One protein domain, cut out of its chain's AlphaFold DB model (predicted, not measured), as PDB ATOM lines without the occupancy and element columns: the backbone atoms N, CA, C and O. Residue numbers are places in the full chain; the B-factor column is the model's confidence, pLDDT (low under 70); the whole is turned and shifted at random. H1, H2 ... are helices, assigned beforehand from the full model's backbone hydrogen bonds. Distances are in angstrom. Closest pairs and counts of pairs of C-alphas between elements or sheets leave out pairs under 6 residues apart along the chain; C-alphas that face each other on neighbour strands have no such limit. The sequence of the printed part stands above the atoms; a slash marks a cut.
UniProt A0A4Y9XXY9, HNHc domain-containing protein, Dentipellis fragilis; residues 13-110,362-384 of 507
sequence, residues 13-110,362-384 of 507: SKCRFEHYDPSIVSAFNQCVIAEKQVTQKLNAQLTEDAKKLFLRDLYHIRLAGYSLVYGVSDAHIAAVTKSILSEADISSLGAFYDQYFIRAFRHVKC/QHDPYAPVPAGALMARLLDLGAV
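AT A GLANCE: This is residues 13 to 110 and 362 to 384 of the 507 residues of the protein "HNHc domain-containing protein" of Dentipellis fragilis (UniProt A0A4Y9XXY9). A long helical hairpin, H1 and H2, has H3 crossing one end and H4 packed across H2, with short H5 at the edge near H3. The printed part has 121 residues with five named helices, H1 to H5 in order along the chain, which hold 82 of them, and no named strand; its class is all helix, and it is compact, with a radius of gyration of the C-alphas of 15.1 A and spans of 41 by 32 by 25 A.

HOW THE PARTS SIT: H1, residues 22 to 42, and H2, residues 48 to 69, touch at Cys 31 and Gly 65, closest C-alphas 5.5 A apart, at a shallow tilt of 15 degrees, opposite ways. H3, residues 74 to 86, touches H1 residues 23 to 31 alone, closest C-alphas Ala 27 and Thr 81, 5.6 A. H4, residues 90 to 105, touches H2 about perpendicular, 76 degrees, closest C-alphas His 60 and Gly 94, 3.9 A. H5, residues 375 to 384, is close but not clearly touching H3, closest C-alphas Ala 79 and Leu 381, 7.9 A. Every O i to N i+4 pair is within hydrogen-bond range in H1 and H3, 16 of 18 in H2, 8 of 12 in H4, 4 of 6 in H5.

IN THESE COORDINATES: H1 begins at C-alpha 22 (132.006, 71.721, 121.072) and spans 30.2 A; H2 31.4 A; H3 18.0 A; H4 22.0 A; H5 14.6 A, ending at C-alpha 384 (134.114, 88.204, 108.005).

THE WHOLE: Residues 111 to 361 are not printed; C-alphas 110 and 362 are 10.8 A apart. The model's confidence is low, with pLDDT under 70, at 29 printed residues, among them residues 362 to 384.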
ATOM      1  N   SER A  13     116.906  73.203 129.456       89.44
ATOM      2  CA  SER A  13     117.422  72.118 130.307       89.44
ATOM      3  C   SER A  13     116.763  70.747 130.093       89.44
ATOM      4  O   SER A  13     117.335  69.733 130.487       89.44
ATOM      5  N   LYS A  14     115.564  70.697 129.497       87.69
ATOM      6  CA  LYS A  14     114.869  69.448 129.147       87.69
ATOM      7  C   LYS A  14     115.101  69.022 127.696       87.69
ATOM      8  O   LYS A  14     114.731  67.906 127.341       87.69
ATOM      9  N   CYS A  15     115.690  69.883 126.868       86.44
ATOM     10  CA  CYS A  15     116.027  69.553 125.493       86.44
ATOM     11  C   CYS A  15     117.294  68.692 125.481       86.44
ATOM     12  O   CYS A  15     118.345  69.092 125.988       86.44
ATOM     13  N   ARG A  16     117.204  67.491 124.903       83.44
ATOM     14  CA  ARG A  16     118.381  66.650 124.682       83.44
ATOM     15  C   ARG A  16     119.136  67.182 123.467       83.44
ATOM     16  O   ARG A  16     118.825  66.818 122.337       83.44
ATOM     17  N   PHE A  17     120.114  68.046 123.718       89.38
ATOM     18  CA  PHE A  17     120.936  68.652 122.679       89.38
ATOM     19  C   PHE A  17     122.316  67.990 122.607       89.38
ATOM     20  O   PHE A  17     123.074  67.996 123.575       89.38
ATOM     21  N   GLU A  18     122.633  67.420 121.447       89.50
ATOM     22  CA  GLU A  18     123.926  66.810 121.137       89.50
ATOM     23  C   GLU A  18     124.398  67.369 119.790       89.50
ATOM     24  O   GLU A  18     123.642  67.376 118.819       89.50
ATOM     25  N   HIS A  19     125.641  67.847 119.732       92.19
ATOM     26  CA  HIS A  19     126.247  68.380 118.515       92.19
ATOM     27  C   HIS A  19     127.733  68.002 118.469       92.19
ATOM     28  O   HIS A  19     128.380  67.912 119.513       92.19
ATOM     29  N   TYR A  20     128.274  67.754 117.273       93.19
ATOM     30  CA  TYR A  20     129.674  67.336 117.110       93.19
ATOM     31  C   TYR A  20     130.663  68.475 117.405       93.19
ATOM     32  O   TYR A  20     131.759  68.233 117.903       93.19
ATOM     33  N   ASP A  21     130.274  69.716 117.107       94.94
ATOM     34  CA  ASP A  21     131.063  70.913 117.401       94.94
ATOM     35  C   ASP A  21     130.929  71.322 118.885       94.94
ATOM     36  O   ASP A  21     129.826  71.682 119.322       94.94
ATOM     37  N   PRO A  22     132.028  71.330 119.664       95.56
ATOM     38  CA  PRO A  22     132.006  71.721 121.072       95.56
ATOM     39  C   PRO A  22     131.638  73.194 121.292       95.56
ATOM     40  O   PRO A  22     131.135  73.538 122.362       95.56
ATOM     41  N   SER A  23     131.854  74.066 120.305       95.94
ATOM     42  CA  SER A  23     131.503  75.489 120.374       95.94
ATOM     43  C   SER A  23     129.989  75.671 120.396       95.94
ATOM     44  O   SER A  23     129.472  76.431 121.213       95.94
ATOM     45  N   ILE A  24     129.275  74.905 119.563       96.00
ATOM     46  CA  ILE A  24     127.808  74.895 119.498       96.00
ATOM     47  C   ILE A  24     127.226  74.348 120.809       96.00
ATOM     48  O   ILE A  24     126.324  74.948 121.396       96.00
ATOM     49  N   VAL A  25     127.794  73.254 121.330       96.00
ATOM     50  CA  VAL A  25     127.408  72.699 122.642       96.00
ATOM     51  C   VAL A  25     127.662  73.707 123.768       96.00
ATOM     52  O   VAL A  25     126.821  73.884 124.650       96.00
ATOM     53  N   SER A  26     128.804  74.398 123.742       95.88
ATOM     54  CA  SER A  26     129.140  75.441 124.714       95.88
ATOM     55  C   SER A  26     128.141  76.600 124.670       95.88
ATOM     56  O   SER A  26     127.646  77.003 125.723       95.88
ATOM     57  N   ALA A  27     127.799  77.101 123.480       95.88
ATOM     58  CA  ALA A  27     126.802  78.157 123.306       95.88
ATOM     59  C   ALA A  27     125.431  77.736 123.861       95.88
ATOM     60  O   ALA A  27     124.844  78.452 124.673       95.88
ATOM     61  N   PHE A  28     124.964  76.529 123.524       96.62
ATOM     62  CA  PHE A  28     123.704  76.003 124.055       96.62
ATOM     63  C   PHE A  28     123.711  75.921 125.590       96.62
ATOM     64  O   PHE A  28     122.764  76.351 126.252       96.62
ATOM     65  N   ASN A  29     124.809  75.444 126.181       95.69
ATOM     66  CA  ASN A  29     124.957  75.376 127.633       95.69
ATOM     67  C   ASN A  29     124.940  76.762 128.298       95.69
ATOM     68  O   ASN A  29     124.409  76.893 129.403       95.69
ATOM     69  N   GLN A  30     125.461  77.808 127.646       95.50
ATOM     70  CA  GLN A  30     125.333  79.179 128.153       95.50
ATOM     71  C   GLN A  30     123.869  79.636 128.186       95.50
ATOM     72  O   GLN A  30     123.440  80.201 129.194       95.50
ATOM     73  N   CYS A  31     123.072  79.315 127.160       96.31
ATOM     74  CA  CYS A  31     121.629  79.580 127.173       96.31
ATOM     75  C   CYS A  31     120.921  78.834 128.316       96.31
ATOM     76  O   CYS A  31     120.094  79.426 129.009       96.31
ATOM     77  N   VAL A  32     121.274  77.568 128.578       95.94
ATOM     78  CA  VAL A  32     120.727  76.786 129.709       95.94
ATOM     79  C   VAL A  32     121.072  77.429 131.060       95.94
ATOM     80  O   VAL A  32     120.225  77.510 131.953       95.94
ATOM     81  N   ILE A  33     122.308  77.910 131.229       94.94
ATOM     82  CA  ILE A  33     122.735  78.606 132.452       94.94
ATOM     83  C   ILE A  33     121.950  79.912 132.625       94.94
ATOM     84  O   ILE A  33     121.438  80.167 133.719       94.94
ATOM     85  N   ALA A  34     121.814  80.709 131.564       94.31
ATOM     86  CA  ALA A  34     121.057  81.957 131.586       94.31
ATOM     87  C   ALA A  34     119.566  81.721 131.896       94.31
ATOM     88  O   ALA A  34     119.007  82.390 132.769       94.31
ATOM     89  N   GLU A  35     118.943  80.705 131.283       94.44
ATOM     90  CA  GLU A  35     117.564  80.285 131.573       94.44
ATOM     91  C   GLU A  35     117.391  79.984 133.067       94.44
ATOM     92  O   GLU A  35     116.445  80.457 133.707       94.44
ATOM     93  N   LYS A  36     118.321  79.216 133.648       93.62
ATOM     94  CA  LYS A  36     118.276  78.847 135.066       93.62
ATOM     95  C   LYS A  36     118.379  80.073 135.972       93.62
ATOM     96  O   LYS A  36     117.646  80.153 136.958       93.62
ATOM     97  N   GLN A  37     119.250  81.026 135.645       92.00
ATOM     98  CA  GLN A  37     119.409  82.265 136.414       92.00
ATOM     99  C   GLN A  37     118.134  83.119 136.391       92.00
ATOM    100  O   GLN A  37     117.701  83.597 137.440       92.00
ATOM    101  N   VAL A  38     117.499  83.287 135.225       90.19
ATOM    102  CA  VAL A  38     116.233  84.033 135.109       90.19
ATOM    103  C   VAL A  38     115.094  83.304 135.824       90.19
ATOM    104  O   VAL A  38     114.348  83.923 136.580       90.19
ATOM    105  N   THR A  39     115.011  81.979 135.690       88.75
ATOM    106  CA  THR A  39     113.999  81.161 136.383       88.75
ATOM    107  C   THR A  39     114.128  81.259 137.909       88.75
ATOM    108  O   THR A  39     113.127  81.344 138.616       88.75
ATOM    109  N   GLN A  40     115.353  81.301 138.445       89.06
ATOM    110  CA  GLN A  40     115.580  81.517 139.880       89.06
ATOM    111  C   GLN A  40     115.091  82.892 140.345       89.06
ATOM    112  O   GLN A  40     114.483  82.982 141.410       89.06
ATOM    113  N   LYS A  41     115.315  83.943 139.545       86.25
ATOM    114  CA  LYS A  41     114.807  85.292 139.836       86.25
ATOM    115  C   LYS A  41     113.279  85.328 139.818       86.25
ATOM    116  O   LYS A  41     112.698  85.904 140.729       86.25
ATOM    117  N   LEU A  42     112.638  84.664 138.852       81.31
ATOM    118  CA  LEU A  42     111.173  84.558 138.754       81.31
ATOM    119  C   LEU A  42     110.522  83.919 139.987       81.31
ATOM    120  O   LEU A  42     109.411  84.294 140.351       81.31
ATOM    121  N   ASN A  43     111.216  82.986 140.642       79.12
ATOM    122  CA  ASN A  43     110.737  82.326 141.857       79.12
ATOM    123  C   ASN A  43     110.897  83.178 143.132       79.12
ATOM    124  O   ASN A  43     110.428  82.775 144.197       79.12
ATOM    125  N   ALA A  44     111.560  84.337 143.056       81.12
ATOM    126  CA  ALA A  44     111.615  85.287 144.160       81.12
ATOM    127  C   ALA A  44     110.294  86.074 144.277       81.12
ATOM    128  O   ALA A  44     109.521  86.174 143.324       81.12
ATOM    129  N   GLN A  45     110.026  86.669 145.444       64.44
ATOM    130  CA  GLN A  45     108.899  87.596 145.595       64.44
ATOM    131  C   GLN A  45     109.155  88.855 144.754       64.44
ATOM    132  O   GLN A  45     109.904  89.744 145.152       64.44
ATOM    133  N   LEU A  46     108.548  88.900 143.570       75.25
ATOM    134  CA  LEU A  46     108.660  89.985 142.602       75.25
ATOM    135  C   LEU A  46     107.330  90.725 142.446       75.25
ATOM    136  O   LEU A  46     106.257  90.139 142.605       75.25
ATOM    137  N   THR A  47     107.411  92.000 142.069       80.06
ATOM    138  CA  THR A  47     106.257  92.768 141.585       80.06
ATOM    139  C   THR A  47     105.767  92.209 140.244       80.06
ATOM    140  O   THR A  47     106.532  91.577 139.514       80.06
ATOM    141  N   GLU A  48     104.504  92.450 139.889       72.62
ATOM    142  CA  GLU A  48     103.935  91.972 138.616       72.62
ATOM    143  C   GLU A  48     104.686  92.509 137.383       72.62
ATOM    144  O   GLU A  48     104.956  91.753 136.450       72.62
ATOM    145  N   ASP A  49     105.127  93.769 137.399       70.31
ATOM    146  CA  ASP A  49     105.907  94.343 136.294       70.31
ATOM    147  C   ASP A  49     107.283  93.681 136.149       70.31
ATOM    148  O   ASP A  49     107.715  93.363 135.039       70.31
ATOM    149  N   ALA A  50     107.952  93.393 137.271       71.94
ATOM    150  CA  ALA A  50     109.221  92.674 137.257       71.94
ATOM    151  C   ALA A  50     109.046  91.238 136.740       71.94
ATOM    152  O   ALA A  50     109.875  90.762 135.965       71.94
ATOM    153  N   LYS A  51     107.948  90.557 137.098       72.31
ATOM    154  CA  LYS A  51     107.627  89.228 136.552       72.31
ATOM    155  C   LYS A  51     107.461  89.267 135.036       72.31
ATOM    156  O   LYS A  51     108.038  88.422 134.360       72.31
ATOM    157  N   LYS A  52     106.739  90.252 134.489       74.12
ATOM    158  CA  LYS A  52     106.572  90.413 133.030       74.12
ATOM    159  C   LYS A  52     107.912  90.599 132.314       74.12
ATOM    160  O   LYS A  52     108.149  89.953 131.296       74.12
ATOM    161  N   LEU A  53     108.798  91.432 132.864       77.62
ATOM    162  CA  LEU A  53     110.152  91.645 132.338       77.62
ATOM    163  C   LEU A  53     110.977  90.351 132.326       77.62
ATOM    164  O   LEU A  53     111.543  90.001 131.295       77.62
ATOM    165  N   PHE A  54     110.993  89.600 133.429       80.69
ATOM    166  CA  PHE A  54     111.747  88.346 133.486       80.69
ATOM    167  C   PHE A  54     111.130  87.224 132.648       80.69
ATOM    168  O   PHE A  54     111.869  86.405 132.112       80.69
ATOM    169  N   LEU A  55     109.802  87.172 132.500       79.62
ATOM    170  CA  LEU A  55     109.151  86.257 131.556       79.62
ATOM    171  C   LEU A  55     109.550  86.585 130.117       79.62
ATOM    172  O   LEU A  55     109.785  85.670 129.331       79.62
ATOM    173  N   ARG A  56     109.683  87.879 129.797       83.94
ATOM    174  CA  ARG A  56     110.180  88.328 128.499       83.94
ATOM    175  C   ARG A  56     111.616  87.878 128.252       83.94
ATOM    176  O   ARG A  56     111.895  87.236 127.246       83.94
ATOM    177  N   ASP A  57     112.506  88.142 129.204       86.81
ATOM    178  CA  ASP A  57     113.902  87.704 129.105       86.81
ATOM    179  C   ASP A  57     114.017  86.176 129.021       86.81
ATOM    180  O   ASP A  57     114.858  85.647 128.294       86.81
ATOM    181  N   LEU A  58     113.144  85.450 129.727       87.88
ATOM    182  CA  LEU A  58     113.110  83.994 129.698       87.88
ATOM    183  C   LEU A  58     112.812  83.460 128.293       87.88
ATOM    184  O   LEU A  58     113.557  82.600 127.818       87.88
ATOM    185  N   TYR A  59     111.758  83.940 127.620       88.25
ATOM    186  CA  TYR A  59     111.463  83.445 126.273       88.25
ATOM    187  C   TYR A  59     112.501  83.926 125.254       88.25
ATOM    188  O   TYR A  59     112.853  83.153 124.371       88.25
ATOM    189  N   HIS A  60     113.081  85.122 125.404       92.56
ATOM    190  CA  HIS A  60     114.194  85.566 124.557       92.56
ATOM    191  C   HIS A  60     115.418  84.646 124.674       92.56
ATOM    192  O   HIS A  60     115.952  84.183 123.664       92.56
ATOM    193  N   ILE A  61     115.842  84.299 125.892       94.06
ATOM    194  CA  ILE A  61     116.953  83.355 126.093       94.06
ATOM    195  C   ILE A  61     116.645  82.007 125.431       94.06
ATOM    196  O   ILE A  61     117.517  81.397 124.806       94.06
ATOM    197  N   ARG A  62     115.392  81.547 125.531       95.19
ATOM    198  CA  ARG A  62     114.956  80.320 124.862       95.19
ATOM    199  C   ARG A  62     114.925  80.448 123.344       95.19
ATOM    200  O   ARG A  62     115.304  79.484 122.691       95.19
ATOM    201  N   LEU A  63     114.535  81.595 122.784       94.31
ATOM    202  CA  LEU A  63     114.593  81.849 121.340       94.31
ATOM    203  C   LEU A  63     116.025  81.660 120.829       94.31
ATOM    204  O   LEU A  63     116.234  80.915 119.873       94.31
ATOM    205  N   ALA A  64     117.019  82.243 121.509       94.44
ATOM    206  CA  ALA A  64     118.429  82.057 121.160       94.44
ATOM    207  C   ALA A  64     118.864  80.581 121.266       94.44
ATOM    208  O   ALA A  64     119.468  80.042 120.339       94.44
ATOM    209  N   GLY A  65     118.504  79.896 122.357       95.62
ATOM    210  CA  GLY A  65     118.845  78.484 122.558       95.62
ATOM    211  C   GLY A  65     118.210  77.548 121.522       95.62
ATOM    212  O   GLY A  65     118.895  76.702 120.954       95.62
ATOM    213  N   TYR A  66     116.921  77.717 121.220       96.25
ATOM    214  CA  TYR A  66     116.228  76.910 120.212       96.25
ATOM    215  C   TYR A  66     116.629  77.252 118.778       96.25
ATOM    216  O   TYR A  66     116.488  76.391 117.911       96.25
ATOM    217  N   SER A  67     117.203  78.429 118.526       93.94
ATOM    218  CA  SER A  67     117.807  78.753 117.226       93.94
ATOM    219  C   SER A  67     119.033  77.880 116.918       93.94
ATOM    220  O   SER A  67     119.293  77.585 115.758       93.94
ATOM    221  N   LEU A  68     119.738  77.369 117.940       94.69
ATOM    222  CA  LEU A  68     120.782  76.347 117.759       94.69
ATOM    223  C   LEU A  68     120.210  74.949 117.471       94.69
ATOM    224  O   LEU A  68     120.863  74.139 116.823       94.69
ATOM    225  N   VAL A  69     119.003  74.654 117.965       94.50
ATOM    226  CA  VAL A  69     118.350  73.338 117.825       94.50
ATOM    227  C   VAL A  69     117.644  73.208 116.479       94.50
ATOM    228  O   VAL A  69     117.746  72.182 115.814       94.50
ATOM    229  N   TYR A  70     116.918  74.253 116.087       93.31
ATOM    230  CA  TYR A  70     116.100  74.312 114.877       93.31
ATOM    231  C   TYR A  70     116.695  75.252 113.826       93.31
ATOM    232  O   TYR A  70     115.974  75.768 112.970       93.31
ATOM    233  N   GLY A  71     118.010  75.473 113.897       90.19
ATOM    234  CA  GLY A  71     118.747  76.232 112.904       90.19
ATOM    235  C   GLY A  71     118.477  75.699 111.497       90.19
ATOM    236  O   GLY A  71     118.437  74.496 111.249       90.19
ATOM    237  N   VAL A  72     118.244  76.620 110.571       87.31
ATOM    238  CA  VAL A  72     117.822  76.316 109.191       87.31
ATOM    239  C   VAL A  72     118.977  75.931 108.268       87.31
ATOM    240  O   VAL A  72     118.741  75.345 107.214       87.31
ATOM    241  N   SER A  73     120.204  76.289 108.646       89.12
ATOM    242  CA  SER A  73     121.435  76.040 107.901       89.12
ATOM    243  C   SER A  73     122.635  76.046 108.854       89.12
ATOM    244  O   SER A  73     122.557  76.598 109.958       89.12
ATOM    245  N   ASP A  74     123.770  75.510 108.411       89.88
ATOM    246  CA  ASP A  74     125.020  75.580 109.176       89.88
ATOM    247  C   ASP A  74     125.474  77.033 109.385       89.88
ATOM    248  O   ASP A  74     125.991  77.375 110.446       89.88
ATOM    249  N   ALA A  75     125.214  77.916 108.411       88.62
ATOM    250  CA  ALA A  75     125.504  79.345 108.519       88.62
ATOM    251  C   ALA A  75     124.674  80.017 109.624       88.62
ATOM    252  O   ALA A  75     125.225  80.773 110.423       88.62
ATOM    253  N   HIS A  76     123.381  79.684 109.727       88.31
ATOM    254  CA  HIS A  76     122.522  80.121 110.832       88.31
ATOM    255  C   HIS A  76     123.113  79.660 112.169       88.31
ATOM    256  O   HIS A  76     123.387  80.489 113.039       88.31
ATOM    257  N   ILE A  77     123.357  78.355 112.333       91.75
ATOM    258  CA  ILE A  77     123.852  77.803 113.602       91.75
ATOM    259  C   ILE A  77     125.201  78.432 113.976       91.75
ATOM    260  O   ILE A  77     125.397  78.818 115.131       91.75
ATOM    261  N   ALA A  78     126.109  78.606 113.015       90.06
ATOM    262  CA  ALA A  78     127.400  79.254 113.227       90.06
ATOM    263  C   ALA A  78     127.256  80.728 113.640       90.06
ATOM    264  O   ALA A  78     127.931  81.164 114.577       90.06
ATOM    265  N   ALA A  79     126.364  81.486 112.994       87.25
ATOM    266  CA  ALA A  79     126.099  82.884 113.332       87.25
ATOM    267  C   ALA A  79     125.554  83.020 114.762       87.25
ATOM    268  O   ALA A  79     126.113  83.775 115.558       87.25
ATOM    269  N   VAL A  80     124.540  82.226 115.124       91.06
ATOM    270  CA  VAL A  80     123.963  82.209 116.482       91.06
ATOM    271  C   VAL A  80     124.999  81.787 117.512       91.06
ATOM    272  O   VAL A  80     125.121  82.423 118.555       91.06
ATOM    273  N   THR A  81     125.784  80.750 117.219       93.56
ATOM    274  CA  THR A  81     126.846  80.266 118.110       93.56
ATOM    275  C   THR A  81     127.871  81.352 118.373       93.56
ATOM    276  O   THR A  81     128.193  81.626 119.528       93.56
ATOM    277  N   LYS A  82     128.359  82.013 117.317       90.38
ATOM    278  CA  LYS A  82     129.309  83.115 117.458       90.38
ATOM    279  C   LYS A  82     128.710  84.248 118.287       90.38
ATOM    280  O   LYS A  82     129.380  84.690 119.212       90.38
ATOM    281  N   SER A  83     127.469  84.653 118.010       89.06
ATOM    282  CA  SER A  83     126.777  85.684 118.788       89.06
ATOM    283  C   SER A  83     126.639  85.293 120.258       89.06
ATOM    284  O   SER A  83     127.040  86.068 121.110       89.06
ATOM    285  N   ILE A  84     126.176  84.088 120.595       92.00
ATOM    286  CA  ILE A  84     126.048  83.661 122.002       92.00
ATOM    287  C   ILE A  84     127.402  83.676 122.716       92.00
ATOM    288  O   ILE A  84     127.487  84.120 123.855       92.00
ATOM    289  N   LEU A  85     128.466  83.206 122.059       90.81
ATOM    290  CA  LEU A  85     129.796  83.153 122.668       90.81
ATOM    291  C   LEU A  85     130.462  84.533 122.792       90.81
ATOM    292  O   LEU A  85     131.358  84.687 123.623       90.81
ATOM    293  N   SER A  86     130.069  85.511 121.970       84.12
ATOM    294  CA  SER A  86     130.597  86.880 122.013       84.12
ATOM    295  C   SER A  86     129.753  87.850 122.839       84.12
ATOM    296  O   SER A  86     130.286  88.839 123.340       84.12
ATOM    297  N   GLU A  87     128.448  87.609 122.939       67.94
ATOM    298  CA  GLU A  87     127.495  88.494 123.602       67.94
ATOM    299  C   GLU A  87     127.490  88.269 125.113       67.94
ATOM    300  O   GLU A  87     127.412  87.146 125.607       67.94
ATOM    301  N   ALA A  88     127.516  89.366 125.869       65.50
ATOM    302  CA  ALA A  88     127.352  89.302 127.319       65.50
ATOM    303  C   ALA A  88     125.886  89.063 127.727       65.50
ATOM    304  O   ALA A  88     125.634  88.583 128.834       65.50
ATOM    305  N   ASP A  89     124.928  89.398 126.852       83.81
ATOM    306  CA  ASP A  89     123.494  89.281 127.116       83.81
ATOM    307  C   ASP A  89     122.755  88.475 126.033       83.81
ATOM    308  O   ASP A  89     122.360  88.981 124.982       83.81
ATOM    309  N   ILE A  90     122.499  87.203 126.344       90.81
ATOM    310  CA  ILE A  90     121.743  86.267 125.499       90.81
ATOM    311  C   ILE A  90     120.288  86.732 125.295       90.81
ATOM    312  O   ILE A  90     119.700  86.448 124.250       90.81
ATOM    313  N   SER A  91     119.699  87.469 126.250       89.62
ATOM    314  CA  SER A  91     118.331  87.994 126.114       89.62
ATOM    315  C   SER A  91     118.236  88.992 124.960       89.62
ATOM    316  O   SER A  91     117.290  88.947 124.178       89.62
ATOM    317  N   SER A  92     119.249  89.845 124.785       88.25
ATOM    318  CA  SER A  92     119.305  90.804 123.677       88.25
ATOM    319  C   SER A  92     119.363  90.119 122.304       88.25
ATOM    320  O   SER A  92     118.675  90.548 121.377       88.25
ATOM    321  N   LEU A  93     120.106  89.011 122.176       89.69
ATOM    322  CA  LEU A  93     120.093  88.183 120.960       89.69
ATOM    323  C   LEU A  93     118.711  87.565 120.716       89.69
ATOM    324  O   LEU A  93     118.202  87.602 119.598       89.69
ATOM    325  N   GLY A  94     118.076  87.042 121.761       91.31
ATOM    326  CA  GLY A  94     116.712  86.531 121.674       91.31
ATOM    327  C   GLY A  94     115.693  87.584 121.242       91.31
ATOM    328  O   GLY A  94     114.856  87.304 120.390       91.31
ATOM    329  N   ALA A  95     115.798  88.802 121.776       88.56
ATOM    330  CA  ALA A  95     114.944  89.934 121.419       88.56
ATOM    331  C   ALA A  95     115.114  90.346 119.951       88.56
ATOM    332  O   ALA A  95     114.155  90.710 119.276       88.56
ATOM    333  N   PHE A  96     116.338  90.251 119.439       86.69
ATOM    334  CA  PHE A  96     116.625  90.488 118.034       86.69
ATOM    335  C   PHE A  96     115.957  89.447 117.122       86.69
ATOM    336  O   PHE A  96     115.320  89.811 116.131       86.69
ATOM    337  N   TYR A  97     116.030  88.162 117.481       89.69
ATOM    338  CA  TYR A  97     115.313  87.097 116.768       89.69
ATOM    339  C   TYR A  97     113.792  87.248 116.885       89.69
ATOM    340  O   TYR A  97     113.093  87.065 115.890       89.69
ATOM    341  N   ASP A  98     113.266  87.632 118.053       88.38
ATOM    342  CA  ASP A  98     111.846  87.973 118.223       88.38
ATOM    343  C   ASP A  98     111.418  89.028 117.200       88.38
ATOM    344  O   ASP A  98     110.474  88.825 116.431       88.38
ATOM    345  N   GLN A  99     112.170  90.130 117.147       85.00
ATOM    346  CA  GLN A  99     111.832  91.290 116.340       85.00
ATOM    347  C   GLN A  99     111.942  91.019 114.838       85.00
ATOM    348  O   GLN A  99     111.034  91.387 114.096       85.00
ATOM    349  N   TYR A 100     113.021  90.387 114.376       85.88
ATOM    350  CA  TYR A 100     113.342  90.332 112.943       85.88
ATOM    351  C   TYR A 100     113.190  88.953 112.305       85.88
ATOM    352  O   TYR A 100     113.207  88.859 111.081       85.88
ATOM    353  N   PHE A 101     113.026  87.890 113.097       88.88
ATOM    354  CA  PHE A 101     112.741  86.550 112.583       88.88
ATOM    355  C   PHE A 101     111.319  86.118 112.931       88.88
ATOM    356  O   PHE A 101     110.541  85.827 112.029       88.88
ATOM    357  N   ILE A 102     110.925  86.142 114.207       89.25
ATOM    358  CA  ILE A 102     109.607  85.628 114.603       89.25
ATOM    359  C   ILE A 102     108.476  86.530 114.109       89.25
ATOM    360  O   ILE A 102     107.559  86.069 113.426       89.25
ATOM    361  N   ARG A 103     108.569  87.839 114.371       84.88
ATOM    362  CA  ARG A 103     107.603  88.812 113.836       84.88
ATOM    363  C   ARG A 103     107.650  88.912 112.315       84.88
ATOM    364  O   ARG A 103     106.672  89.364 111.732       84.88
ATOM    365  N   ALA A 104     108.718  88.431 111.671       84.25
ATOM    366  CA  ALA A 104     108.781  88.463 110.222       84.25
ATOM    367  C   ALA A 104     107.737  87.547 109.559       84.25
ATOM    368  O   ALA A 104     107.196  87.866 108.504       84.25
ATOM    369  N   PHE A 105     107.414  86.425 110.204       87.38
ATOM    370  CA  PHE A 105     106.430  85.458 109.713       87.38
ATOM    371  C   PHE A 105     105.066  85.571 110.395       87.38
ATOM    372  O   PHE A 105     104.117  84.921 109.968       87.38
ATOM    373  N   ARG A 106     104.955  86.373 111.457       81.12
ATOM    374  CA  ARG A 106     103.709  86.527 112.204       81.12
ATOM    375  C   ARG A 106     102.904  87.703 111.669       81.12
ATOM    376  O   ARG A 106     103.331  88.851 111.774       81.12
ATOM    377  N   HIS A 107     101.696  87.434 111.187       70.56
ATOM    378  CA  HIS A 107     100.765  88.494 110.818       70.56
ATOM    379  C   HIS A 107      99.975  88.933 112.058       70.56
ATOM    380  O   HIS A 107      99.115  88.206 112.552       70.56
ATOM    381  N   VAL A 108     100.257  90.124 112.595       56.22
ATOM    382  CA  VAL A 108      99.466  90.647 113.718       56.22
ATOM    383  C   VAL A 108      98.077  91.013 113.210       56.22
ATOM    384  O   VAL A 108      97.931  91.758 112.237       56.22
ATOM    385  N   LYS A 109      97.035  90.508 113.877       47.75
ATOM    386  CA  LYS A 109      95.673  91.019 113.717       47.75
ATOM    387  C   LYS A 109      95.651  92.446 114.263       47.75
ATOM    388  O   LYS A 109      95.402  92.656 115.444       47.75
ATOM    389  N   CYS A 110      95.951  93.445 113.439       35.25
ATOM    390  CA  CYS A 110      95.638  94.816 113.823       35.25
ATOM    391  C   CYS A 110      94.138  94.908 114.159       35.25
ATOM    392  O   CYS A 110      93.315  94.203 113.566       35.25
ATOM    393  N   GLN A 362      96.017  97.274 123.826       48.84
ATOM    394  CA  GLN A 362      97.021  98.347 123.892       48.84
ATOM    395  C   GLN A 362      98.414  97.955 123.360       48.84
ATOM    396  O   GLN A 362      99.328  98.781 123.408       48.84
ATOM    397  N   HIS A 363      98.616  96.731 122.859       50.34
ATOM    398  CA  HIS A 363      99.939  96.287 122.412       50.34
ATOM    399  C   HIS A 363     100.314  96.831 121.016       50.34
ATOM    400  O   HIS A 363      99.684  96.480 120.019       50.34
ATOM    401  N   ASP A 364     101.374  97.648 120.930       52.56
ATOM    402  CA  ASP A 364     102.028  97.999 119.658       52.56
ATOM    403  C   ASP A 364     103.087  96.936 119.301       52.56
ATOM    404  O   ASP A 364     104.142  96.873 119.944       52.56
ATOM    405  N   PRO A 365     102.850  96.096 118.276       49.56
ATOM    406  CA  PRO A 365     103.780  95.047 117.882       49.56
ATOM    407  C   PRO A 365     105.044  95.564 117.172       49.56
ATOM    408  O   PRO A 365     105.942  94.766 116.900       49.56
ATOM    409  N   TYR A 366     105.131  96.857 116.858       50.41
ATOM    410  CA  TYR A 366     106.290  97.470 116.204       50.41
ATOM    411  C   TYR A 366     107.019  98.464 117.111       50.41
ATOM    412  O   TYR A 366     107.901  99.186 116.639       50.41
ATOM    413  N   ALA A 367     106.693  98.490 118.409       48.34
ATOM    414  CA  ALA A 367     107.431  99.290 119.371       48.34
ATOM    415  C   ALA A 367     108.928  98.905 119.316       48.34
ATOM    416  O   ALA A 367     109.261  97.723 119.457       48.34
ATOM    417  N   PRO A 368     109.838  99.869 119.085       44.44
ATOM    418  CA  PRO A 368     111.246  99.572 118.868       44.44
ATOM    419  C   PRO A 368     111.866  98.921 120.108       44.44
ATOM    420  O   PRO A 368     111.851  99.483 121.205       44.44
ATOM    421  N   VAL A 369     112.456  97.739 119.925       45.25
ATOM    422  CA  VAL A 369     113.422  97.188 120.882       45.25
ATOM    423  C   VAL A 369     114.730  97.971 120.695       45.25
ATOM    424  O   VAL A 369     115.099  98.234 119.550       45.25
ATOM    425  N   PRO A 370     115.450  98.376 121.759       40.34
ATOM    426  CA  PRO A 370     116.715  99.102 121.621       40.34
ATOM    427  C   PRO A 370     117.775  98.265 120.875       40.34
ATOM    428  O   PRO A 370     118.516  97.492 121.474       40.34
ATOM    429  N   ALA A 371     117.863  98.424 119.553       43.12
ATOM    430  CA  ALA A 371     118.687  97.616 118.648       43.12
ATOM    431  C   ALA A 371     120.145  98.109 118.510       43.12
ATOM    432  O   ALA A 371     120.791  97.898 117.487       43.12
ATOM    433  N   GLY A 372     120.693  98.775 119.530       41.66
ATOM    434  CA  GLY A 372     121.969  99.490 119.398       41.66
ATOM    435  C   GLY A 372     123.231  98.618 119.447       41.66
ATOM    436  O   GLY A 372     124.238  98.975 118.843       41.66
ATOM    437  N   ALA A 373     123.213  97.491 120.165       47.75
ATOM    438  CA  ALA A 373     124.443  96.748 120.462       47.75
ATOM    439  C   ALA A 373     124.741  95.619 119.463       47.75
ATOM    440  O   ALA A 373     125.886  95.461 119.047       47.75
ATOM    441  N   LEU A 374     123.717  94.873 119.039       40.88
ATOM    442  CA  LEU A 374     123.895  93.672 118.222       40.88
ATOM    443  C   LEU A 374     123.960  93.974 116.716       40.88
ATOM    444  O   LEU A 374     124.762  93.361 116.019       40.88
ATOM    445  N   MET A 375     123.206  94.956 116.198       43.88
ATOM    446  CA  MET A 375     123.254  95.281 114.761       43.88
ATOM    447  C   MET A 375     124.587  95.879 114.319       43.88
ATOM    448  O   MET A 375     125.114  95.510 113.271       43.88
ATOM    449  N   ALA A 376     125.207  96.701 115.166       49.09
ATOM    450  CA  ALA A 376     126.566  97.180 114.936       49.09
ATOM    451  C   ALA A 376     127.605  96.036 114.873       49.09
ATOM    452  O   ALA A 376     128.681  96.229 114.320       49.09
ATOM    453  N   ARG A 377     127.289  94.844 115.407       49.22
ATOM    454  CA  ARG A 377     128.180  93.670 115.475       49.22
ATOM    455  C   ARG A 377     127.813  92.547 114.499       49.22
ATOM    456  O   ARG A 377     128.691  91.793 114.089       49.22
ATOM    457  N   LEU A 378     126.560  92.464 114.055       41.53
ATOM    458  CA  LEU A 378     126.150  91.632 112.917       41.53
ATOM    459  C   LEU A 378     126.703  92.187 111.592       41.53
ATOM    460  O   LEU A 378     127.133  91.421 110.730       41.53
ATOM    461  N   LEU A 379     126.843  93.513 111.480       48.75
ATOM    462  CA  LEU A 379     127.594  94.146 110.389       48.75
ATOM    463  C   LEU A 379     129.089  93.750 110.404       48.75
ATOM    464  O   LEU A 379     129.656  93.478 109.344       48.75
ATOM    465  N   ASP A 380     129.700  93.594 111.588       46.50
ATOM    466  CA  ASP A 380     131.066  93.050 111.734       46.50
ATOM    467  C   ASP A 380     131.146  91.555 111.330       46.50
ATOM    468  O   ASP A 380     132.194  91.071 110.901       46.50
ATOM    469  N   LEU A 381     130.046  90.798 111.433       39.97
ATOM    470  CA  LEU A 381     129.941  89.401 110.983       39.97
ATOM    471  C   LEU A 381     129.850  89.280 109.453       39.97
ATOM    472  O   LEU A 381     130.496  88.397 108.884       39.97
ATOM    473  N   GLY A 382     129.130  90.189 108.787       42.00
ATOM    474  CA  GLY A 382     129.085  90.278 107.322       42.00
ATOM    475  C   GLY A 382     130.457  90.561 106.697       42.00
ATOM    476  O   GLY A 382     130.806  89.977 105.669       42.00
ATOM    477  N   ALA A 383     131.291  91.366 107.365       42.34
ATOM    478  CA  ALA A 383     132.662  91.643 106.930       42.34
ATOM    479  C   ALA A 383     133.589  90.408 106.991       42.34
ATOM    480  O   ALA A 383     134.530  90.299 106.205       42.34
ATOM    481  N   VAL A 384     133.316  89.441 107.878       38.41
ATOM    482  CA  VAL A 384     134.114  88.204 108.005       38.41
ATOM    483  C   VAL A 384     133.755  87.175 106.922       38.41
ATOM    484  O   VAL A 384     134.628  86.428 106.483       38.41
TER     485      VAL A 384